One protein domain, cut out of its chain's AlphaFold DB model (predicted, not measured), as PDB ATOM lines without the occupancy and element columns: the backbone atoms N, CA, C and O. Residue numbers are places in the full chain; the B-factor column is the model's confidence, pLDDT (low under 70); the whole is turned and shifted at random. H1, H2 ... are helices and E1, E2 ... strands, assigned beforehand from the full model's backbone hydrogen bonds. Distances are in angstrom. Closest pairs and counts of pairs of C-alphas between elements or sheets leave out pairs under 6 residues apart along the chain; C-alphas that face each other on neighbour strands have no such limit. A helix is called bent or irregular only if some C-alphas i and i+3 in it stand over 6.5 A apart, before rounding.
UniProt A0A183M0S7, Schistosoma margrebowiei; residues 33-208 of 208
ATOM      1  N   GLN A  33     164.241 198.469 155.113       42.09
ATOM      2  CA  GLN A  33     164.619 199.889 155.065       42.09
ATOM      3  C   GLN A  33     165.632 200.280 156.162       42.09
ATOM      4  O   GLN A  33     166.097 201.421 156.201       42.09
ATOM      5  N   ARG A  34     165.992 199.360 157.070       55.19
ATOM      6  CA  ARG A  34     166.960 199.623 158.144       55.19
ATOM      7  C   ARG A  34     168.405 199.591 157.649       55.19
ATOM      8  O   ARG A  34     168.775 198.808 156.782       55.19
ATOM      9  N   LYS A  35     169.256 200.409 158.282       68.56
ATOM     10  CA  LYS A  35     170.698 200.504 157.981       68.56
ATOM     11  C   LYS A  35     171.474 199.196 158.222       68.56
ATOM     12  O   LYS A  35     172.560 199.072 157.679       68.56
ATOM     13  N   TYR A  36     170.968 198.247 159.017       76.81
ATOM     14  CA  TYR A  36     171.644 196.975 159.320       76.81
ATOM     15  C   TYR A  36     170.646 195.849 159.593       76.81
ATOM     16  O   TYR A  36     169.585 196.090 160.174       76.81
ATOM     17  N   VAL A  37     171.021 194.623 159.217       82.19
ATOM     18  CA  VAL A  37     170.306 193.384 159.541       82.19
ATOM     19  C   VAL A  37     171.274 192.431 160.233       82.19
ATOM     20  O   VAL A  37     172.290 192.034 159.663       82.19
ATOM     21  N   PHE A  38     170.931 192.061 161.465       85.56
ATOM     22  CA  PHE A  38     171.667 191.086 162.258       85.56
ATOM     23  C   PHE A  38     170.844 189.810 162.358       85.56
ATOM     24  O   PHE A  38     169.719 189.840 162.858       85.56
ATOM     25  N   GLU A  39     171.401 188.698 161.897       83.50
ATOM     26  CA  GLU A  39     170.784 187.383 162.029       83.50
ATOM     27  C   GLU A  39     171.619 186.520 162.962       83.50
ATOM     28  O   GLU A  39     172.830 186.409 162.821       83.50
ATOM     29  N   VAL A  40     170.979 185.927 163.958       85.12
ATOM     30  CA  VAL A  40     171.680 185.306 165.077       85.12
ATOM     31  C   VAL A  40     171.222 183.862 165.185       85.12
ATOM     32  O   VAL A  40     170.026 183.592 165.292       85.12
ATOM     33  N   ALA A  41     172.164 182.925 165.182       84.94
ATOM     34  CA  ALA A  41     171.852 181.525 165.421       84.94
ATOM     35  C   ALA A  41     173.048 180.759 165.980       84.94
ATOM     36  O   ALA A  41     174.206 181.065 165.703       84.94
ATOM     37  N   TRP A  42     172.747 179.698 166.721       86.25
ATOM     38  CA  TRP A  42     173.761 178.817 167.298       86.25
ATOM     39  C   TRP A  42     174.617 178.105 166.239       86.25
ATOM     40  O   TRP A  42     175.806 177.873 166.437       86.25
ATOM     41  N   GLU A  43     174.012 177.776 165.096       85.31
ATOM     42  CA  GLU A  43     174.655 177.029 164.012       85.31
ATOM     43  C   GLU A  43     175.433 177.924 163.022       85.31
ATOM     44  O   GLU A  43     175.970 177.418 162.034       85.31
ATOM     45  N   VAL A  44     175.539 179.240 163.255       81.56
ATOM     46  CA  VAL A  44     176.397 180.122 162.440       81.56
ATOM     47  C   VAL A  44     177.849 179.670 162.591       81.56
ATOM     48  O   VAL A  44     178.412 179.731 163.680       81.56
ATOM     49  N   VAL A  45     178.451 179.193 161.493       80.44
ATOM     50  CA  VAL A  45     179.809 178.606 161.479       80.44
ATOM     51  C   VAL A  45     179.952 177.419 162.458       80.44
ATOM     52  O   VAL A  45     181.022 177.172 163.005       80.44
ATOM     53  N   ASN A  46     178.873 176.674 162.725       83.25
ATOM     54  CA  ASN A  46     178.912 175.574 163.694       83.25
ATOM     55  C   ASN A  46     178.001 174.404 163.287       83.25
ATOM     56  O   ASN A  46     176.915 174.197 163.835       83.25
ATOM     57  N   LYS A  47     178.422 173.634 162.275       77.44
ATOM     58  CA  LYS A  47     177.622 172.524 161.732       77.44
ATOM     59  C   LYS A  47     177.527 171.354 162.717       77.44
ATOM     60  O   LYS A  47     178.544 170.828 163.157       77.44
ATOM     61  N   GLY A  48     176.310 170.864 162.963       64.56
ATOM     62  CA  GLY A  48     176.075 169.619 163.713       64.56
ATOM     63  C   GLY A  48     176.076 169.765 165.237       64.56
ATOM     64  O   GLY A  48     175.966 168.765 165.939       64.56
ATOM     65  N   GLN A  49     176.163 170.994 165.745       60.19
ATOM     66  CA  GLN A  49     175.933 171.327 167.149       60.19
ATOM     67  C   GLN A  49     174.471 171.760 167.295       60.19
ATOM     68  O   GLN A  49     174.158 172.945 167.353       60.19
ATOM     69  N   SER A  50     173.551 170.797 167.245       54.03
ATOM     70  CA  SER A  50     172.125 171.076 167.403       54.03
ATOM     71  C   SER A  50     171.841 171.411 168.865       54.03
ATOM     72  O   SER A  50     172.010 170.554 169.729       54.03
ATOM     73  N   PHE A  51     171.377 172.626 169.148       53.19
ATOM     74  CA  PHE A  51     170.793 172.940 170.450       53.19
ATOM     75  C   PHE A  51     169.431 172.252 170.549       53.19
ATOM     76  O   PHE A  51     168.547 172.515 169.730       53.19
ATOM     77  N   VAL A  52     169.238 171.370 171.529       46.81
ATOM     78  CA  VAL A  52     167.950 170.698 171.754       46.81
ATOM     79  C   VAL A  52     167.325 171.256 173.022       46.81
ATOM     80  O   VAL A  52     167.113 170.548 173.998       46.81
ATOM     81  N   SER A  53     167.000 172.547 173.022       47.47
ATOM     82  CA  SER A  53     166.202 173.095 174.113       47.47
ATOM     83  C   SER A  53     165.210 174.135 173.614       47.47
ATOM     84  O   SER A  53     165.567 175.238 173.203       47.47
ATOM     85  N   ILE A  54     163.924 173.781 173.698       45.88
ATOM     86  CA  ILE A  54     162.762 174.678 173.540       45.88
ATOM     87  C   ILE A  54     162.877 175.927 174.442       45.88
ATOM     88  O   ILE A  54     162.284 176.966 174.147       45.88
ATOM     89  N   THR A  55     163.682 175.863 175.505       47.00
ATOM     90  CA  THR A  55     163.988 176.982 176.404       47.00
ATOM     91  C   THR A  55     164.772 178.100 175.701       47.00
ATOM     92  O   THR A  55     164.522 179.275 175.963       47.00
ATOM     93  N   PHE A  56     165.639 177.768 174.733       51.59
ATOM     94  CA  PHE A  56     166.412 178.743 173.947       51.59
ATOM     95  C   PHE A  56     165.512 179.640 173.079       51.59
ATOM     96  O   PHE A  56     165.698 180.854 173.012       51.59
ATOM     97  N   LEU A  57     164.473 179.049 172.479       47.69
ATOM     98  CA  LEU A  57     163.485 179.741 171.643       47.69
ATOM     99  C   LEU A  57     162.666 180.776 172.431       47.69
ATOM    100  O   LEU A  57     162.474 181.904 171.972       47.69
ATOM    101  N   HIS A  58     162.203 180.417 173.633       49.06
ATOM    102  CA  HIS A  58     161.459 181.339 174.498       49.06
ATOM    103  C   HIS A  58     162.345 182.428 175.113       49.06
ATOM    104  O   HIS A  58     161.884 183.555 175.301       49.06
ATOM    105  N   PHE A  59     163.606 182.106 175.409       53.22
ATOM    106  CA  PHE A  59     164.583 183.052 175.940       53.22
ATOM    107  C   PHE A  59     164.897 184.158 174.925       53.22
ATOM    108  O   PHE A  59     164.740 185.337 175.236       53.22
ATOM    109  N   ILE A  60     165.226 183.794 173.683       51.97
ATOM    110  CA  ILE A  60     165.551 184.764 172.630       51.97
ATOM    111  C   ILE A  60     164.353 185.664 172.292       51.97
ATOM    112  O   ILE A  60     164.504 186.881 172.225       51.97
ATOM    113  N   SER A  61     163.145 185.103 172.174       48.09
ATOM    114  CA  SER A  61     161.929 185.882 171.885       48.09
ATOM    115  C   SER A  61     161.629 186.959 172.943       48.09
ATOM    116  O   SER A  61     161.240 188.079 172.603       48.09
ATOM    117  N   ASN A  62     161.845 186.659 174.230       44.59
ATOM    118  CA  ASN A  62     161.604 187.621 175.311       44.59
ATOM    119  C   ASN A  62     162.774 188.589 175.530       44.59
ATOM    120  O   ASN A  62     162.544 189.747 175.869       44.59
ATOM    121  N   PHE A  63     164.006 188.164 175.262       50.19
ATOM    122  CA  PHE A  63     165.185 189.017 175.366       50.19
ATOM    123  C   PHE A  63     165.223 190.108 174.278       50.19
ATOM    124  O   PHE A  63     165.566 191.254 174.559       50.19
ATOM    125  N   ILE A  64     164.762 189.804 173.057       48.56
ATOM    126  CA  ILE A  64     164.628 190.788 171.960       48.56
ATOM    127  C   ILE A  64     163.580 191.864 172.275       48.56
ATOM    128  O   ILE A  64     163.759 193.026 171.913       48.56
ATOM    129  N   LYS A  65     162.495 191.519 172.987       41.12
ATOM    130  CA  LYS A  65     161.492 192.512 173.417       41.12
ATOM    131  C   LYS A  65     162.083 193.585 174.338       41.12
ATOM    132  O   LYS A  65     161.529 194.676 174.409       41.12
ATOM    133  N   MET A  66     163.199 193.295 175.009       37.69
ATOM    134  CA  MET A  66     163.843 194.202 175.958       37.69
ATOM    135  C   MET A  66     164.758 195.243 175.293       37.69
ATOM    136  O   MET A  66     164.984 196.299 175.873       37.69
ATOM    137  N   THR A  67     165.261 194.999 174.076       41.28
ATOM    138  CA  THR A  67     166.256 195.877 173.429       41.28
ATOM    139  C   THR A  67     165.687 196.864 172.408       41.28
ATOM    140  O   THR A  67     166.449 197.646 171.852       41.28
ATOM    141  N   SER A  68     164.370 196.893 172.156       37.22
ATOM    142  CA  SER A  68     163.706 197.809 171.197       37.22
ATOM    143  C   SER A  68     164.312 197.834 169.774       37.22
ATOM    144  O   SER A  68     163.976 198.689 168.952       37.22
ATOM    145  N   LEU A  69     165.180 196.875 169.451       42.97
ATOM    146  CA  LEU A  69     165.799 196.672 168.149       42.97
ATOM    147  C   LEU A  69     165.045 195.522 167.496       42.97
ATOM    148  O   LEU A  69     164.949 194.443 168.081       42.97
ATOM    149  N   ASN A  70     164.461 195.729 166.309       41.81
ATOM    150  CA  ASN A  70     163.730 194.627 165.685       41.81
ATOM    151  C   ASN A  70     164.730 193.741 164.945       41.81
ATOM    152  O   ASN A  70     165.094 193.992 163.795       41.81
ATOM    153  N   ILE A  71     165.189 192.742 165.687       45.94
ATOM    154  CA  ILE A  71     166.058 191.664 165.251       45.94
ATOM    155  C   ILE A  71     165.134 190.536 164.790       45.94
ATOM    156  O   ILE A  71     164.339 190.020 165.577       45.94
ATOM    157  N   THR A  72     165.201 190.173 163.512       40.09
ATOM    158  CA  THR A  72     164.424 189.055 162.967       40.09
ATOM    159  C   THR A  72     165.202 187.763 163.192       40.09
ATOM    160  O   THR A  72     166.274 187.577 162.622       40.09
ATOM    161  N   PHE A  73     164.663 186.859 164.007       41.97
ATOM    162  CA  PHE A  73     165.222 185.522 164.212       41.97
ATOM    163  C   PHE A  73     164.461 184.489 163.378       41.97
ATOM    164  O   PHE A  73     163.250 184.344 163.528       41.97
ATOM    165  N   PHE A  74     165.178 183.733 162.544       41.84
ATOM    166  CA  PHE A  74     164.673 182.502 161.938       41.84
ATOM    167  C   PHE A  74     165.140 181.314 162.782       41.84
ATOM    168  O   PHE A  74     166.335 181.055 162.891       41.84
ATOM    169  N   LEU A  75     164.203 180.586 163.389       38.97
ATOM    170  CA  LEU A  75     164.500 179.374 164.154       38.97
ATOM    171  C   LEU A  75     163.793 178.195 163.484       38.97
ATOM    172  O   LEU A  75     162.567 178.105 163.500       38.97
ATOM    173  N   LEU A  76     164.573 177.301 162.875       36.12
ATOM    174  CA  LEU A  76     164.087 176.047 162.299       36.12
ATOM    175  C   LEU A  76     164.592 174.877 163.140       36.12
ATOM    176  O   LEU A  76     165.738 174.859 163.569       36.12
ATOM    177  N   VAL A  77     163.742 173.886 163.389       37.47
ATOM    178  CA  VAL A  77     164.133 172.678 164.124       37.47
ATOM    179  C   VAL A  77     164.838 171.733 163.146       37.47
ATOM    180  O   VAL A  77     164.188 171.016 162.392       37.47
ATOM    181  N   GLY A  78     166.174 171.761 163.155       51.03
ATOM    182  CA  GLY A  78     167.039 170.922 162.322       51.03
ATOM    183  C   GLY A  78     167.429 171.567 160.987       51.03
ATOM    184  O   GLY A  78     166.588 172.033 160.225       51.03
ATOM    185  N   GLY A  79     168.732 171.576 160.687       69.06
ATOM    186  CA  GLY A  79     169.260 172.106 159.428       69.06
ATOM    187  C   GLY A  79     169.370 173.632 159.372       69.06
ATOM    188  O   GLY A  79     169.438 174.171 158.269       69.06
ATOM    189  N   ILE A  80     169.424 174.323 160.522       76.44
ATOM    190  CA  ILE A  80     169.595 175.786 160.591       76.44
ATOM    191  C   ILE A  80     170.860 176.199 159.837       76.44
ATOM    192  O   ILE A  80     170.808 177.116 159.021       76.44
ATOM    193  N   TYR A  81     171.964 175.471 160.026       78.44
ATOM    194  CA  TYR A  81     173.205 175.663 159.278       78.44
ATOM    195  C   TYR A  81     172.956 175.689 157.766       78.44
ATOM    196  O   TYR A  81     173.434 176.577 157.063       78.44
ATOM    197  N   THR A  82     172.199 174.712 157.255       80.88
ATOM    198  CA  THR A  82     171.888 174.599 155.825       80.88
ATOM    199  C   THR A  82     171.021 175.762 155.370       80.88
ATOM    200  O   THR A  82     171.317 176.350 154.338       80.88
ATOM    201  N   VAL A  83     170.002 176.127 156.148       82.38
ATOM    202  CA  VAL A  83     169.072 177.208 155.802       82.38
ATOM    203  C   VAL A  83     169.794 178.546 155.733       82.38
ATOM    204  O   VAL A  83     169.694 179.233 154.717       82.38
ATOM    205  N   ILE A  84     170.565 178.892 156.769       82.31
ATOM    206  CA  ILE A  84     171.348 180.131 156.790       82.31
ATOM    207  C   ILE A  84     172.322 180.133 155.615       82.31
ATOM    208  O   ILE A  84     172.389 181.118 154.885       82.31
ATOM    209  N   ARG A  85     173.019 179.014 155.374       83.31
ATOM    210  CA  ARG A  85     173.960 178.893 154.256       83.31
ATOM    211  C   ARG A  85     173.285 179.117 152.900       83.31
ATOM    212  O   ARG A  85     173.865 179.791 152.061       83.31
ATOM    213  N   THR A  86     172.082 178.582 152.681       81.69
ATOM    214  CA  THR A  86     171.342 178.769 151.420       81.69
ATOM    215  C   THR A  86     170.719 180.155 151.281       81.69
ATOM    216  O   THR A  86     170.574 180.638 150.166       81.69
ATOM    217  N   LYS A  87     170.362 180.809 152.394       83.94
ATOM    218  CA  LYS A  87     169.745 182.144 152.398       83.94
ATOM    219  C   LYS A  87     170.772 183.273 152.294       83.94
ATOM    220  O   LYS A  87     170.459 184.344 151.783       83.94
ATOM    221  N   ALA A  88     171.990 183.041 152.788       84.69
ATOM    222  CA  ALA A  88     173.028 184.061 152.891       84.69
ATOM    223  C   ALA A  88     173.327 184.749 151.552       84.69
ATOM    224  O   ALA A  88     173.498 185.963 151.540       84.69
ATOM    225  N   ALA A  89     173.335 184.006 150.442       83.81
ATOM    226  CA  ALA A  89     173.575 184.563 149.113       83.81
ATOM    227  C   ALA A  89     172.554 185.651 148.744       83.81
ATOM    228  O   ALA A  89     172.943 186.785 148.474       83.81
ATOM    229  N   SER A  90     171.259 185.334 148.826       82.44
ATOM    230  CA  SER A  90     170.183 186.289 148.534       82.44
ATOM    231  C   SER A  90     170.165 187.458 149.524       82.44
ATOM    232  O   SER A  90     170.005 188.605 149.124       82.44
ATOM    233  N   ALA A  91     170.407 187.200 150.813       82.12
ATOM    234  CA  ALA A  91     170.459 188.264 151.816       82.12
ATOM    235  C   ALA A  91     171.611 189.255 151.561       82.12
ATOM    236  O   ALA A  91     171.436 190.463 151.716       82.12
ATOM    237  N   VAL A  92     172.787 188.769 151.146       88.50
ATOM    238  CA  VAL A  92     173.921 189.635 150.789       88.50
ATOM    239  C   VAL A  92     173.676 190.369 149.471       88.50
ATOM    240  O   VAL A  92     174.088 191.518 149.351       88.50
ATOM    241  N   GLU A  93     172.988 189.765 148.502       86.31
ATOM    242  CA  GLU A  93     172.600 190.456 147.264       86.31
ATOM    243  C   GLU A  93     171.739 191.698 147.552       86.31
ATOM    244  O   GLU A  93     171.973 192.765 146.986       86.31
ATOM    245  N   GLU A  94     170.805 191.594 148.499       81.75
ATOM    246  CA  GLU A  94     169.917 192.696 148.885       81.75
ATOM    247  C   GLU A  94     170.586 193.725 149.819       81.75
ATOM    248  O   GLU A  94     170.387 194.939 149.694       81.75
ATOM    249  N   LEU A  95     171.376 193.261 150.792       82.19
ATOM    250  CA  LEU A  95     171.841 194.083 151.918       82.19
ATOM    251  C   LEU A  95     173.343 194.390 151.891       82.19
ATOM    252  O   LEU A  95     173.791 195.333 152.554       82.19
ATOM    253  N   GLY A  96     174.128 193.628 151.135       88.12
ATOM    254  CA  GLY A  96     175.584 193.719 151.094       88.12
ATOM    255  C   GLY A  96     176.209 193.573 152.482       88.12
ATOM    256  O   GLY A  96     175.828 192.721 153.283       88.12
ATOM    257  N   ASP A  97     177.134 194.476 152.805       88.19
ATOM    258  CA  ASP A  97     177.871 194.479 154.076       88.19
ATOM    259  C   ASP A  97     177.018 194.807 155.310       88.19
ATOM    260  O   ASP A  97     177.495 194.696 156.442       88.19
ATOM    261  N   ARG A  98     175.757 195.207 155.109       84.69
ATOM    262  CA  ARG A  98     174.808 195.506 156.189       84.69
ATOM    263  C   ARG A  98     174.166 194.246 156.771       84.69
ATOM    264  O   ARG A  98     173.534 194.345 157.820       84.69
ATOM    265  N   TYR A  99     174.322 193.096 156.113       87.94
ATOM    266  CA  TYR A  99     173.888 191.795 156.612       87.94
ATOM    267  C   TYR A  99     175.023 191.104 157.368       87.94
ATOM    268  O   TYR A  99     176.102 190.870 156.818       87.94
ATOM    269  N   ILE A 100     174.787 190.814 158.648       91.44
ATOM    270  CA  ILE A 100     175.797 190.269 159.557       91.44
ATOM    271  C   ILE A 100     175.195 189.108 160.344       91.44
ATOM    272  O   ILE A 100     174.126 189.233 160.942       91.44
ATOM    273  N   LEU A 101     175.907 187.984 160.369       92.56
ATOM    274  CA  LEU A 101     175.506 186.785 161.095       92.56
ATOM    275  C   LEU A 101     176.236 186.673 162.433       92.56
ATOM    276  O   LEU A 101     177.453 186.841 162.492       92.56
ATOM    277  N   PHE A 102     175.520 186.336 163.499       94.25
ATOM    278  CA  PHE A 102     176.081 186.126 164.831       94.25
ATOM    279  C   PHE A 102     175.998 184.664 165.246       94.25
ATOM    280  O   PHE A 102     174.942 184.038 165.125       94.25
ATOM    281  N   GLY A 103     177.093 184.153 165.804       92.44
ATOM    282  CA  GLY A 103     177.179 182.788 166.310       92.44
ATOM    283  C   GLY A 103     178.120 182.644 167.504       92.44
ATOM    284  O   GLY A 103     178.905 183.549 167.797       92.44
ATOM    285  N   PRO A 104     178.059 181.513 168.215       93.06
ATOM    286  CA  PRO A 104     179.073 181.157 169.193       93.06
ATOM    287  C   PRO A 104     180.402 180.830 168.494       93.06
ATOM    288  O   PRO A 104     180.437 180.238 167.416       93.06
ATOM    289  N   LEU A 105     181.521 181.200 169.112       94.50
ATOM    290  CA  LEU A 105     182.849 180.897 168.592       94.50
ATOM    291  C   LEU A 105     183.185 179.420 168.815       94.50
ATOM    292  O   LEU A 105     183.487 178.998 169.927       94.50
ATOM    293  N   ASN A 106     183.237 178.665 167.723       92.31
ATOM    294  CA  ASN A 106     183.907 177.372 167.667       92.31
ATOM    295  C   ASN A 106     185.267 177.550 166.978       92.31
ATOM    296  O   ASN A 106     185.325 177.809 165.777       92.31
ATOM    297  N   GLU A 107     186.371 177.414 167.721       91.75
ATOM    298  CA  GLU A 107     187.716 177.628 167.167       91.75
ATOM    299  C   GLU A 107     188.056 176.708 165.995       91.75
ATOM    300  O   GLU A 107     188.772 177.124 165.085       91.75
ATOM    301  N   VAL A 108     187.570 175.465 166.014       91.56
ATOM    302  CA  VAL A 108     187.868 174.485 164.965       91.56
ATOM    303  C   VAL A 108     187.185 174.904 163.669       91.56
ATOM    304  O   VAL A 108     187.855 175.040 162.648       91.56
ATOM    305  N   CYS A 109     185.880 175.177 163.728       91.06
ATOM    306  CA  CYS A 109     185.106 175.599 162.563       91.06
ATOM    307  C   CYS A 109     185.547 176.975 162.052       91.06
ATOM    308  O   CYS A 109     185.695 177.155 160.846       91.06
ATOM    309  N   MET A 110     185.831 177.926 162.949       94.31
ATOM    310  CA  MET A 110     186.300 179.266 162.583       94.31
ATOM    311  C   MET A 110     187.565 179.204 161.718       94.31
ATOM    312  O   MET A 110     187.605 179.833 160.668       94.31
ATOM    313  N   ARG A 111     188.559 178.385 162.088       93.31
ATOM    314  CA  ARG A 111     189.823 178.272 161.334       93.31
ATOM    315  C   ARG A 111     189.651 177.743 159.910       93.31
ATOM    316  O   ARG A 111     190.506 177.999 159.069       93.31
ATOM    317  N   THR A 112     188.606 176.959 159.657       93.88
ATOM    318  CA  THR A 112     188.380 176.306 158.361       93.88
ATOM    319  C   THR A 112     187.312 176.989 157.518       93.88
ATOM    320  O   THR A 112     187.323 176.853 156.300       93.88
ATOM    321  N   GLU A 113     186.368 177.678 158.155       94.56
ATOM    322  CA  GLU A 113     185.190 178.242 157.497       94.56
ATOM    323  C   GLU A 113     185.173 179.771 157.501       94.56
ATOM    324  O   GLU A 113     184.349 180.342 156.799       94.56
ATOM    325  N   VAL A 114     186.037 180.458 158.250       97.31
ATOM    326  CA  VAL A 114     185.996 181.923 158.353       97.31
ATOM    327  C   VAL A 114     187.296 182.535 157.870       97.31
ATOM    328  O   VAL A 114     188.381 182.190 158.333       97.31
ATOM    329  N   ASP A 115     187.161 183.502 156.973       97.06
ATOM    330  CA  ASP A 115     188.224 184.439 156.644       97.06
ATOM    331  C   ASP A 115     188.223 185.561 157.688       97.06
ATOM    332  O   ASP A 115     187.354 186.440 157.690       97.06
ATOM    333  N   VAL A 116     189.119 185.451 158.671       97.06
ATOM    334  CA  VAL A 116     189.175 186.363 159.820       97.06
ATOM    335  C   VAL A 116     189.721 187.713 159.375       97.06
ATOM    336  O   VAL A 116     190.823 187.811 158.841       97.06
ATOM    337  N   ALA A 117     188.966 188.767 159.662       94.88
ATOM    338  CA  ALA A 117     189.304 190.130 159.286       94.88
ATOM    339  C   ALA A 117     188.841 191.115 160.365       94.88
ATOM    340  O   ALA A 117     188.142 190.754 161.311       94.88
ATOM    341  N   GLU A 118     189.209 192.383 160.218       93.38
ATOM    342  CA  GLU A 118     188.626 193.462 161.013       93.38
ATOM    343  C   GLU A 118     187.461 194.105 160.243       93.38
ATOM    344  O   GLU A 118     187.511 194.194 159.011       93.38
ATOM    345  N   PRO A 119     186.405 194.560 160.935       90.88
ATOM    346  CA  PRO A 119     185.274 195.206 160.287       90.88
ATOM    347  C   PRO A 119     185.694 196.517 159.620       90.88
ATOM    348  O   PRO A 119     186.447 197.317 160.178       90.88
ATOM    349  N   THR A 120     185.157 196.760 158.425       85.75
ATOM    350  CA  THR A 120     185.366 198.003 157.665       85.75
ATOM    351  C   THR A 120     184.587 199.176 158.252       85.75
ATOM    352  O   THR A 120     185.011 200.323 158.152       85.75
ATOM    353  N   ASN A 121     183.440 198.895 158.870       86.19
ATOM    354  CA  ASN A 121     182.610 199.902 159.506       86.19
ATOM    355  C   ASN A 121     183.171 200.301 160.882       86.19
ATOM    356  O   ASN A 121     183.408 199.450 161.740       86.19
ATOM    357  N   GLU A 122     183.313 201.607 161.111       86.75
ATOM    358  CA  GLU A 122     183.887 202.143 162.349       86.75
ATOM    359  C   GLU A 122     183.040 201.848 163.599       86.75
ATOM    360  O   GLU A 122     183.612 201.582 164.655       86.75
ATOM    361  N   ALA A 123     181.706 201.816 163.501       87.12
ATOM    362  CA  ALA A 123     180.848 201.466 164.638       87.12
ATOM    363  C   ALA A 123     181.041 199.998 165.054       87.12
ATOM    364  O   ALA A 123     181.253 199.705 166.232       87.12
ATOM    365  N   LEU A 124     181.078 199.073 164.085       90.19
ATOM    366  CA  LEU A 124     181.384 197.659 164.346       90.19
ATOM    367  C   LEU A 124     182.791 197.485 164.924       90.19
ATOM    368  O   LEU A 124     182.980 196.729 165.872       90.19
ATOM    369  N   LYS A 125     183.776 198.209 164.387       92.38
ATOM    370  CA  LYS A 125     185.166 198.155 164.850       92.38
ATOM    371  C   LYS A 125     185.313 198.610 166.294       92.38
ATOM    372  O   LYS A 125     185.966 197.933 167.085       92.38
ATOM    373  N   ARG A 126     184.679 199.729 166.652       92.25
ATOM    374  CA  ARG A 126     184.641 200.228 168.032       92.25
ATOM    375  C   ARG A 126     183.937 199.246 168.959       92.25
ATOM    376  O   ARG A 126     184.477 198.961 170.017       92.25
ATOM    377  N   THR A 127     182.817 198.671 168.528       93.38
ATOM    378  CA  THR A 127     182.063 197.696 169.329       93.38
ATOM    379  C   THR A 127     182.874 196.427 169.597       93.38
ATOM    380  O   THR A 127     183.041 196.017 170.745       93.38
ATOM    381  N   VAL A 128     183.459 195.830 168.552       95.38
ATOM    382  CA  VAL A 128     184.329 194.648 168.677       95.38
ATOM    383  C   VAL A 128     185.519 194.953 169.586       95.38
ATOM    384  O   VAL A 128     185.873 194.139 170.439       95.38
ATOM    385  N   LYS A 129     186.129 196.132 169.432       94.88
ATOM    386  CA  LYS A 129     187.242 196.571 170.273       94.88
ATOM    387  C   LYS A 129     186.822 196.727 171.738       94.88
ATOM    388  O   LYS A 129     187.496 196.162 172.593       94.88
ATOM    389  N   ALA A 130     185.717 197.413 172.020       94.06
ATOM    390  CA  ALA A 130     185.215 197.626 173.376       94.06
ATOM    391  C   ALA A 130     184.944 196.290 174.086       94.06
ATOM    392  O   ALA A 130     185.430 196.057 175.190       94.06
ATOM    393  N   MET A 131     184.265 195.350 173.422       94.88
ATOM    394  CA  MET A 131     184.017 194.023 174.001       94.88
ATOM    395  C   MET A 131     185.315 193.255 174.294       94.88
ATOM    396  O   MET A 131     185.435 192.635 175.353       94.88
ATOM    397  N   ARG A 132     186.312 193.334 173.400       95.31
ATOM    398  CA  ARG A 132     187.641 192.733 173.613       95.31
ATOM    399  C   ARG A 132     188.385 193.370 174.787       95.31
ATOM    400  O   ARG A 132     189.007 192.650 175.564       95.31
ATOM    401  N   GLU A 133     188.303 194.690 174.948       94.94
ATOM    402  CA  GLU A 133     188.902 195.422 176.078       94.94
ATOM    403  C   GLU A 133     188.282 195.022 177.424       94.94
ATOM    404  O   GLU A 133     188.976 194.978 178.438       94.94
ATOM    405  N   HIS A 134     187.008 194.632 177.426       91.56
ATOM    406  CA  HIS A 134     186.320 194.086 178.597       91.56
ATOM    407  C   HIS A 134     186.527 192.573 178.809       91.56
ATOM    408  O   HIS A 134     185.851 191.965 179.643       91.56
ATOM    409  N   GLY A 135     187.470 191.954 178.092       91.19
ATOM    410  CA  GLY A 135     187.862 190.558 178.290       91.19
ATOM    411  C   GLY A 135     186.987 189.531 177.571       91.19
ATOM    412  O   GLY A 135     187.197 188.333 177.760       91.19
ATOM    413  N   THR A 136     186.044 189.957 176.724       93.44
ATOM    414  CA  THR A 136     185.264 189.044 175.880       93.44
ATOM    415  C   THR A 136     185.972 188.831 174.547       93.44
ATOM    416  O   THR A 136     186.189 189.765 173.773       93.44
ATOM    417  N   LYS A 137     186.291 187.579 174.214       94.88
ATOM    418  CA  LYS A 137     186.870 187.258 172.909       94.88
ATOM    419  C   LYS A 137     185.774 187.262 171.840       94.88
ATOM    420  O   LYS A 137     184.867 186.435 171.844       94.88
ATOM    421  N   VAL A 138     185.889 188.202 170.904       96.31
ATOM    422  CA  VAL A 138     184.985 188.361 169.756       96.31
ATOM    423  C   VAL A 138     185.798 188.297 168.469       96.31
ATOM    424  O   VAL A 138     186.808 188.994 168.333       96.31
ATOM    425  N   VAL A 139     185.369 187.476 167.515       97.19
ATOM    426  CA  VAL A 139     186.006 187.328 166.200       97.19
ATOM    427  C   VAL A 139     185.081 187.901 165.137       97.19
ATOM    428  O   VAL A 139     183.924 187.508 165.056       97.19
ATOM    429  N   PHE A 140     185.595 188.820 164.323       97.75
ATOM    430  CA  PHE A 140     184.925 189.288 163.115       97.75
ATOM    431  C   PHE A 140     185.558 188.604 161.898       97.75
ATOM    432  O   PHE A 140     186.744 188.269 161.907       97.75
ATOM    433  N   GLY A 141     184.775 188.383 160.851       96.94
ATOM    434  CA  GLY A 141     185.290 187.856 159.597       96.94
ATOM    435  C   GLY A 141     184.205 187.683 158.551       96.94
ATOM    436  O   GLY A 141     183.103 188.221 158.670       96.94
ATOM    437  N   ARG A 142     184.525 186.899 157.528       96.94
ATOM    438  CA  ARG A 142     183.607 186.526 156.452       96.94
ATOM    439  C   ARG A 142     183.444 185.018 156.420       96.94
ATOM    440  O   ARG A 142     184.432 184.286 156.453       96.94
ATOM    441  N   TRP A 143     182.207 184.540 156.353       97.06
ATOM    442  CA  TRP A 143     181.966 183.103 156.238       97.06
ATOM    443  C   TRP A 143     182.247 182.646 154.808       97.06
ATOM    444  O   TRP A 143     181.691 183.193 153.855       97.06
ATOM    445  N   LEU A 144     183.089 181.622 154.661       95.94
ATOM    446  CA  LEU A 144     183.486 180.996 153.398       95.94
ATOM    447  C   LEU A 144     182.354 180.129 152.822       95.94
ATOM    448  O   LEU A 144     182.459 178.908 152.674       95.94
ATOM    449  N   ILE A 145     181.240 180.787 152.515       93.12
ATOM    450  CA  ILE A 145     180.044 180.233 151.886       93.12
ATOM    451  C   ILE A 145     179.610 181.117 150.716       93.12
ATOM    452  O   ILE A 145     180.144 182.204 150.502       93.12
ATOM    453  N   GLU A 146     178.620 180.651 149.961       90.19
ATOM    454  CA  GLU A 146     178.004 181.450 148.906       90.19
ATOM    455  C   GLU A 146     177.406 182.744 149.484       90.19
ATOM    456  O   GLU A 146     176.754 182.728 150.528       90.19
ATOM    457  N   GLY A 147     177.690 183.876 148.835       91.00
ATOM    458  CA  GLY A 147     177.354 185.215 149.328       91.00
ATOM    459  C   GLY A 147     178.438 185.888 150.176       91.00
ATOM    460  O   GLY A 147     178.414 187.103 150.291       91.00
ATOM    461  N   TYR A 148     179.409 185.150 150.733       96.06
ATOM    462  CA  TYR A 148     180.511 185.710 151.539       96.06
ATOM    463  C   TYR A 148     180.043 186.737 152.612       96.06
ATOM    464  O   TYR A 148     180.496 187.892 152.641       96.06
ATOM    465  N   PRO A 149     179.087 186.356 153.488       95.56
ATOM    466  CA  PRO A 149     178.482 187.271 154.455       95.56
ATOM    467  C   PRO A 149     179.446 187.638 155.588       95.56
ATOM    468  O   PRO A 149     180.332 186.858 155.951       95.56
ATOM    469  N   ASN A 150     179.227 188.807 156.197       96.25
ATOM    470  CA  ASN A 150     179.903 189.196 157.435       96.25
ATOM    471  C   ASN A 150     179.454 188.305 158.597       96.25
ATOM    472  O   ASN A 150     178.265 188.006 158.731       96.25
ATOM    473  N   VAL A 151     180.390 187.933 159.472       96.88
ATOM    474  CA  VAL A 151     180.106 187.167 160.690       96.88
ATOM    475  C   VAL A 151     180.780 187.758 161.921       96.88
ATOM    476  O   VAL A 151     181.905 188.255 161.853       96.88
ATOM    477  N   VAL A 152     180.098 187.655 163.062       97.25
ATOM    478  CA  VAL A 152     180.646 187.916 164.398       97.25
ATOM    479  C   VAL A 152     180.470 186.667 165.250       97.25
ATOM    480  O   VAL A 152     179.355 186.184 165.448       97.25
ATOM    481  N   LEU A 153     181.580 186.142 165.759       97.25
ATOM    482  CA  LEU A 153     181.611 184.951 166.595       97.25
ATOM    483  C   LEU A 153     182.021 185.304 168.025       97.25
ATOM    484  O   LEU A 153     183.075 185.909 168.247       97.25
ATOM    485  N   PHE A 154     181.197 184.904 168.988       96.25
ATOM    486  CA  PHE A 154     181.351 185.236 170.403       96.25
ATOM    487  C   PHE A 154     181.882 184.046 171.199       96.25
ATOM    488  O   PHE A 154     181.258 182.986 171.233       96.25
ATOM    489  N   ASP A 155     183.012 184.213 171.881       95.12
ATOM    490  CA  ASP A 155     183.528 183.203 172.802       95.12
ATOM    491  C   ASP A 155     182.744 183.213 174.119       95.12
ATOM    492  O   ASP A 155     182.966 184.054 174.997       95.12
ATOM    493  N   ILE A 156     181.845 182.244 174.260       92.81
ATOM    494  CA  ILE A 156     181.033 182.030 175.462       92.81
ATOM    495  C   ILE A 156     181.926 181.785 176.685       92.81
ATOM    496  O   ILE A 156     181.697 182.367 177.748       92.81
ATOM    497  N   GLY A 157     182.987 180.987 176.526       92.00
ATOM    498  CA  GLY A 157     183.888 180.617 177.618       92.00
ATOM    499  C   GLY A 157     184.585 181.830 178.228       92.00
ATOM    500  O   GLY A 157     184.687 181.933 179.451       92.00
ATOM    501  N   SER A 158     184.971 182.802 177.395       91.31
ATOM    502  CA  SER A 158     185.599 184.051 177.855       91.31
ATOM    503  C   SER A 158     184.718 184.883 178.796       91.31
ATOM    504  O   SER A 158     185.227 185.674 179.588       91.31
ATOM    505  N   SER A 159     183.396 184.697 178.741       90.69
ATOM    506  CA  SER A 159     182.424 185.506 179.485       90.69
ATOM    507  C   SER A 159     181.631 184.718 180.530       90.69
ATOM    508  O   SER A 159     180.759 185.280 181.194       90.69
ATOM    509  N   ALA A 160     181.964 183.440 180.740       89.50
ATOM    510  CA  ALA A 160     181.279 182.570 181.693       89.50
ATOM    511  C   ALA A 160     181.319 183.096 183.140       89.50
ATOM    512  O   ALA A 160     180.398 182.854 183.912       89.50
ATOM    513  N   TRP A 161     182.334 183.890 183.495       89.75
ATOM    514  CA  TRP A 161     182.464 184.506 184.820       89.75
ATOM    515  C   TRP A 161     181.332 185.489 185.171       89.75
ATOM    516  O   TRP A 161     181.128 185.782 186.346       89.75
ATOM    517  N   ARG A 162     180.579 185.994 184.180       88.50
ATOM    518  CA  ARG A 162     179.444 186.918 184.383       88.50
ATOM    519  C   ARG A 162     178.093 186.219 184.506       88.50
ATOM    520  O   ARG A 162     177.091 186.896 184.733       88.50
ATOM    521  N   ILE A 163     178.035 184.895 184.366       90.38
ATOM    522  CA  ILE A 163     176.772 184.166 184.204       90.38
ATOM    523  C   ILE A 163     175.763 184.409 185.332       90.38
ATOM    524  O   ILE A 163     174.579 184.581 185.054       90.38
ATOM    525  N   ASP A 164     176.208 184.476 186.587       90.62
ATOM    526  CA  ASP A 164     175.309 184.668 187.730       90.62
ATOM    527  C   ASP A 164     174.591 186.020 187.667       90.62
ATOM    528  O   ASP A 164     173.404 186.115 187.984       90.62
ATOM    529  N   SER A 165     175.288 187.057 187.188       90.75
ATOM    530  CA  SER A 165     174.699 188.384 186.985       90.75
ATOM    531  C   SER A 165     173.630 188.362 185.890       90.75
ATOM    532  O   SER A 165     172.521 188.839 186.109       90.75
ATOM    533  N   TRP A 166     173.901 187.702 184.762       88.94
ATOM    534  CA  TRP A 166     172.948 187.597 183.657       88.94
ATOM    535  C   TRP A 166     171.757 186.692 183.965       88.94
ATOM    536  O   TRP A 166     170.639 186.979 183.545       88.94
ATOM    537  N   LYS A 167     171.948 185.629 184.753       86.12
ATOM    538  CA  LYS A 167     170.841 184.818 185.279       86.12
ATOM    539  C   LYS A 167     169.930 185.629 186.189       86.12
ATOM    540  O   LYS A 167     168.712 185.478 186.122       86.12
ATOM    541  N   LYS A 168     170.513 186.483 187.032       88.25
ATOM    542  CA  LYS A 168     169.748 187.385 187.891       88.25
ATOM    543  C   LYS A 168     168.951 188.392 187.057       88.25
ATOM    544  O   LYS A 168     167.746 188.493 187.257       88.25
ATOM    545  N   GLU A 169     169.585 189.059 186.093       83.44
ATOM    546  CA  GLU A 169     168.909 189.996 185.180       83.44
ATOM    547  C   GLU A 169     167.769 189.318 184.404       83.44
ATOM    548  O   GLU A 169     166.676 189.875 184.282       83.44
ATOM    549  N   LEU A 170     167.984 188.089 183.925       82.00
ATOM    550  CA  LEU A 170     166.952 187.299 183.260       82.00
ATOM    551  C   LEU A 170     165.760 187.009 184.181       82.00
ATOM    552  O   LEU A 170     164.605 187.127 183.762       82.00
ATOM    553  N   TRP A 171     166.028 186.619 185.427       84.12
ATOM    554  CA  TRP A 171     164.981 186.370 186.412       84.12
ATOM    555  C   TRP A 171     164.184 187.643 186.710       84.12
ATOM    556  O   TRP A 171     162.957 187.621 186.669       84.12
ATOM    557  N   GLU A 172     164.868 188.761 186.947       85.00
ATOM    558  CA  GLU A 172     164.238 190.052 187.246       85.00
ATOM    559  C   GLU A 172     163.399 190.579 186.074       85.00
ATOM    560  O   GLU A 172     162.350 191.181 186.292       85.00
ATOM    561  N   SER A 173     163.825 190.316 184.837       76.88
ATOM    562  CA  SER A 173     163.173 190.852 183.635       76.88
ATOM    563  C   SER A 173     162.054 189.961 183.095       76.88
ATOM    564  O   SER A 173     161.066 190.460 182.558       76.88
ATOM    565  N   CYS A 174     162.209 188.637 183.180       78.06
ATOM    566  CA  CYS A 174     161.318 187.678 182.517       78.06
ATOM    567  C   CYS A 174     160.764 186.594 183.448       78.06
ATOM    568  O   CYS A 174     159.941 185.794 183.007       78.06
ATOM    569  N   ASN A 175     161.202 186.542 184.711       81.69
ATOM    570  CA  ASN A 175     160.845 185.498 185.675       81.69
ATOM    571  C   ASN A 175     161.178 184.076 185.171       81.69
ATOM    572  O   ASN A 175     160.434 183.122 185.402       81.69
ATOM    573  N   ILE A 176     162.298 183.946 184.443       77.31
ATOM    574  CA  ILE A 176     162.808 182.678 183.904       77.31
ATOM    575  C   ILE A 176     164.005 182.235 184.744       77.31
ATOM    576  O   ILE A 176     165.037 182.902 184.777       77.31
ATOM    577  N   GLY A 177     163.864 181.100 185.429       79.31
ATOM    578  CA  GLY A 177     164.937 180.485 186.207       79.31
ATOM    579  C   GLY A 177     165.696 179.449 185.385       79.31
ATOM    580  O   GLY A 177     165.077 178.615 184.725       79.31
ATOM    581  N   ILE A 178     167.030 179.476 185.452       78.56
ATOM    582  CA  ILE A 178     167.899 178.511 184.768       78.56
ATOM    583  C   ILE A 178     168.580 177.605 185.803       78.56
ATOM    584  O   ILE A 178     169.296 178.119 186.672       78.56
ATOM    585  N   PRO A 179     168.396 176.272 185.731       80.31
ATOM    586  CA  PRO A 179     169.090 175.332 186.607       80.31
ATOM    587  C   PRO A 179     170.611 175.473 186.494       80.31
ATOM    588  O   PRO A 179     171.157 175.626 185.407       80.31
ATOM    589  N   VAL A 180     171.327 175.383 187.618       76.19
ATOM    590  CA  VAL A 180     172.790 175.577 187.640       76.19
ATOM    591  C   VAL A 180     173.523 174.529 186.793       76.19
ATOM    592  O   VAL A 180     174.489 174.866 186.115       76.19
ATOM    593  N   HIS A 181     173.044 173.285 186.798       80.31
ATOM    594  CA  HIS A 181     173.682 172.151 186.121       80.31
ATOM    595  C   HIS A 181     173.339 172.023 184.631       80.31
ATOM    596  O   HIS A 181     173.850 171.119 183.975       80.31
ATOM    597  N   ASP A 182     172.487 172.898 184.098       83.06
ATOM    598  CA  ASP A 182     172.120 172.887 182.684       83.06
ATOM    599  C   ASP A 182     173.122 173.733 181.889       83.06
ATOM    600  O   ASP A 182     172.976 174.949 181.751       83.06
ATOM    601  N   THR A 183     174.195 173.089 181.424       83.69
ATOM    602  CA  THR A 183     175.273 173.747 180.673       83.69
ATOM    603  C   THR A 183     174.780 174.360 179.371       83.69
ATOM    604  O   THR A 183     175.219 175.448 179.021       83.69
ATOM    605  N   GLU A 184     173.824 173.723 178.695       81.31
ATOM    606  CA  GLU A 184     173.244 174.275 177.472       81.31
ATOM    607  C   GLU A 184     172.501 175.571 177.795       81.31
ATOM    608  O   GLU A 184     172.828 176.633 177.272       81.31
ATOM    609  N   CYS A 185     171.562 175.555 178.741       81.81
ATOM    610  CA  CYS A 185     170.854 176.779 179.109       81.81
ATOM    611  C   CYS A 185     171.798 177.880 179.629       81.81
ATOM    612  O   CYS A 185     171.559 179.063 179.385       81.81
ATOM    613  N   ASN A 186     172.885 177.513 180.307       86.69
ATOM    614  CA  ASN A 186     173.920 178.450 180.736       86.69
ATOM    615  C   ASN A 186     174.623 179.130 179.552       86.69
ATOM    616  O   ASN A 186     174.715 180.360 179.511       86.69
ATOM    617  N   ASP A 187     175.074 178.342 178.579       88.06
ATOM    618  CA  ASP A 187     175.763 178.835 177.388       88.06
ATOM    619  C   ASP A 187     174.841 179.711 176.531       88.06
ATOM    620  O   ASP A 187     175.251 180.755 176.022       88.06
ATOM    621  N   ALA A 188     173.564 179.337 176.443       84.50
ATOM    622  CA  ALA A 188     172.516 180.124 175.807       84.50
ATOM    623  C   ALA A 188     172.338 181.512 176.438       84.50
ATOM    624  O   ALA A 188     172.230 182.505 175.715       84.50
ATOM    625  N   VAL A 189     172.309 181.588 177.773       86.00
ATOM    626  CA  VAL A 189     172.186 182.862 178.496       86.00
ATOM    627  C   VAL A 189     173.392 183.748 178.226       86.00
ATOM    628  O   VAL A 189     173.220 184.923 177.907       86.00
ATOM    629  N   ILE A 190     174.601 183.189 178.307       90.62
ATOM    630  CA  ILE A 190     175.835 183.928 178.024       90.62
ATOM    631  C   ILE A 190     175.825 184.438 176.581       90.62
ATOM    632  O   ILE A 190     176.042 185.626 176.350       90.62
ATOM    633  N   PHE A 191     175.534 183.569 175.612       90.56
ATOM    634  CA  PHE A 191     175.490 183.946 174.203       90.56
ATOM    635  C   PHE A 191     174.466 185.055 173.942       90.56
ATOM    636  O   PHE A 191     174.795 186.057 173.308       90.56
ATOM    637  N   GLY A 192     173.250 184.925 174.480       85.94
ATOM    638  CA  GLY A 192     172.232 185.967 174.370       85.94
ATOM    639  C   GLY A 192     172.685 187.290 174.982       85.94
ATOM    640  O   GLY A 192     172.586 188.328 174.330       85.94
ATOM    641  N   ALA A 193     173.258 187.264 176.187       87.75
ATOM    642  CA  ALA A 193     173.758 188.463 176.853       87.75
ATOM    643  C   ALA A 193     174.858 189.174 176.047       87.75
ATOM    644  O   ALA A 193     174.831 190.399 175.910       87.75
ATOM    645  N   LEU A 194     175.782 188.415 175.450       92.19
ATOM    646  CA  LEU A 194     176.813 188.950 174.560       92.19
ATOM    647  C   LEU A 194     176.216 189.595 173.307       92.19
ATOM    648  O   LEU A 194     176.638 190.684 172.922       92.19
ATOM    649  N   VAL A 195     175.203 188.963 172.711       90.25
ATOM    650  CA  VAL A 195     174.494 189.503 171.547       90.25
ATOM    651  C   VAL A 195     173.788 190.818 171.883       90.25
ATOM    652  O   VAL A 195     173.949 191.783 171.139       90.25
ATOM    653  N   ALA A 196     173.046 190.916 172.994       86.81
ATOM    654  CA  ALA A 196     172.426 192.199 173.358       86.81
ATOM    655  C   ALA A 196     173.452 193.274 173.659       86.81
ATOM    656  O   ALA A 196     173.234 194.421 173.281       86.81
ATOM    657  N   TRP A 197     174.543 192.929 174.340       90.12
ATOM    658  CA  TRP A 197     175.583 193.905 174.618       90.12
ATOM    659  C   TRP A 197     176.187 194.441 173.318       90.12
ATOM    660  O   TRP A 197     176.248 195.656 173.142       90.12
ATOM    661  N   PHE A 198     176.519 193.561 172.370       92.12
ATOM    662  CA  PHE A 198     177.000 193.972 171.053       92.12
ATOM    663  C   PHE A 198     176.002 194.903 170.353       92.12
ATOM    664  O   PHE A 198     176.371 195.954 169.840       92.12
ATOM    665  N   LEU A 199     174.720 194.533 170.336       87.00
ATOM    666  CA  LEU A 199     173.685 195.320 169.668       87.00
ATOM    667  C   LEU A 199     173.454 196.676 170.334       87.00
ATOM    668  O   LEU A 199     173.243 197.659 169.628       87.00
ATOM    669  N   LYS A 200     173.528 196.738 171.666       86.12
ATOM    670  CA  LYS A 200     173.455 197.985 172.426       86.12
ATOM    671  C   LYS A 200     174.591 198.925 172.021       86.12
ATOM    672  O   LYS A 200     174.311 200.033 171.576       86.12
ATOM    673  N   GLU A 201     175.833 198.453 172.084       87.44
ATOM    674  CA  GLU A 201     177.029 199.225 171.708       87.44
ATOM    675  C   GLU A 201     176.961 199.725 170.257       87.44
ATOM    676  O   GLU A 201     177.160 200.909 169.989       87.44
ATOM    677  N   VAL A 202     176.593 198.856 169.306       85.56
ATOM    678  CA  VAL A 202     176.435 199.277 167.904       85.56
ATOM    679  C   VAL A 202     175.310 200.298 167.755       85.56
ATOM    680  O   VAL A 202     175.449 201.235 166.974       85.56
ATOM    681  N   SER A 203     174.191 200.131 168.466       80.19
ATOM    682  CA  SER A 203     173.055 201.048 168.351       80.19
ATOM    683  C   SER A 203     173.389 202.454 168.844       80.19
ATOM    684  O   SER A 203     173.003 203.418 168.191       80.19
ATOM    685  N   GLU A 204     174.161 202.569 169.924       75.19
ATOM    686  CA  GLU A 204     174.623 203.852 170.457       75.19
ATOM    687  C   GLU A 204     175.536 204.556 169.440       75.19
ATOM    688  O   GLU A 204     175.377 205.742 169.182       75.19
ATOM    689  N   LEU A 205     176.405 203.808 168.755       73.00
ATOM    690  CA  LEU A 205     177.353 204.352 167.776       73.00
ATOM    691  C   LEU A 205     176.762 204.657 166.389       73.00
ATOM    692  O   LEU A 205     177.417 205.313 165.582       73.00
ATOM    693  N   VAL A 206     175.580 204.126 166.063       63.09
ATOM    694  CA  VAL A 206     174.890 204.345 164.771       63.09
ATOM    695  C   VAL A 206     173.848 205.469 164.861       63.09
ATOM    696  O   VAL A 206     173.384 205.959 163.822       63.09
ATOM    697  N   LEU A 207     173.457 205.850 166.080       50.00
ATOM    698  CA  LEU A 207     172.514 206.934 166.363       50.00
ATOM    699  C   LEU A 207     173.188 208.296 166.614       50.00
ATOM    700  O   LEU A 207     172.469 209.295 166.661       50.00
ATOM    701  N   ASP A 208     174.519 208.332 166.694       38.91
ATOM    702  CA  ASP A 208     175.353 209.544 166.620       38.91
ATOM    703  C   ASP A 208     175.757 209.874 165.166       38.91
ATOM    704  O   ASP A 208     175.815 211.080 164.822       38.91
TER     705      ASP A 208
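AT A GLANCE: This is residues 33 to 208 of the 208 residues of a protein of Schistosoma margrebowiei (UniProt A0A183M0S7). A strongly twisted five-stranded sheet has H2 and H3 over one face, while the long helix H6 and the shorter H4 pack on it from the other side. H5 crosses H6, and H1 packs alongside H6, away from the sheet. The printed part has 176 residues, with six named helices and five named strands in the order E1 H1 H2 E2 H3 E3 H4 E4 E5 H5 H6. The sheet order is E1 E2 E5 E4 E3, mixed, and the class is mixed, helices and strands. The whole is compact, with a radius of gyration of the C-alphas of 15.4 A and spans of 41 by 39 by 31 A.

IN THESE COORDINATES: The strands are E1, residues 37 to 40, from C-alpha 37 at (170.306, 193.384, 159.541); E2, residues 99 to 104, 17.3 A long; E5, residues 150 to 154; E4, residues 138 to 143, 14.8 A; and E3, residues 114 to 116. The helices are H1, residues 54 to 66, 19.7 A; H2, residues 80 to 98, 20.9 A; H3, residues 107 to 113; H4, residues 122 to 133, 16.1 A; H5, residues 156 to 174, 21.7 A; and H6, residues 183 to 206, 34.5 A, ending with C-alpha 206 at (174.890, 204.345, 164.771). H2 and H5 are irregular: C-alphas 94 and 97 are 9.7 A apart, and C-alphas 161 and 164 are 7.7 A apart.

HOW THE PARTS SIT: E1 and E2 are parallel, with N 102 and O 39 at 2.8 A, and form a strand-helix-strand unit, two parallel neighbours with H1 and H2 between along the chain. E2 and E5 are parallel, with N 152 and O 101 at 2.8 A. E4 and E5 are an antiparallel hairpin, with N 151 and O 141 at 2.8 A. E3 is antiparallel to E4, with N 115 and O 142 at 2.9 A. E2, H3 and E3 form a split unit, with E5 and E4 between its strands, and its crossover is right-handed. H2, height over the sheet 7.7 A, and H3, 8.0 A, are on the same face. H6, the hub, is on the sheet at a height of 9.0 A. It touches H5 about perpendicular at 85 degrees, closest C-alphas Ile 156 and Phe 191, 6.0 A. It touches H4 at a steep tilt of 44 degrees, opposite ways, closest C-alphas Ala 123 and Leu 205, 5.5 A. It touches H1 at a shallow tilt of 23 degrees, the same way, closest C-alphas Phe 56 and Ala 188, 6.5 A. H5 only grazes the sheet, with residues 156 to 158. Every O i to N i+4 pair is within hydrogen-bond range in H4 and H6, against 7 of 9 in H1, 11 of 15 in H2, 2 of 3 in H3 and 10 of 15 in H5.

THE WHOLE: The two farthest C-alphas, of Glu 93 and Val 180, are 43.0 A apart. The printed part has no cut; its long links are E1 to H1 and H1 to H2. Its mean pLDDT is 79.6, and residues 33 to 35, 48 to 79 and 206 to 208 are under 70.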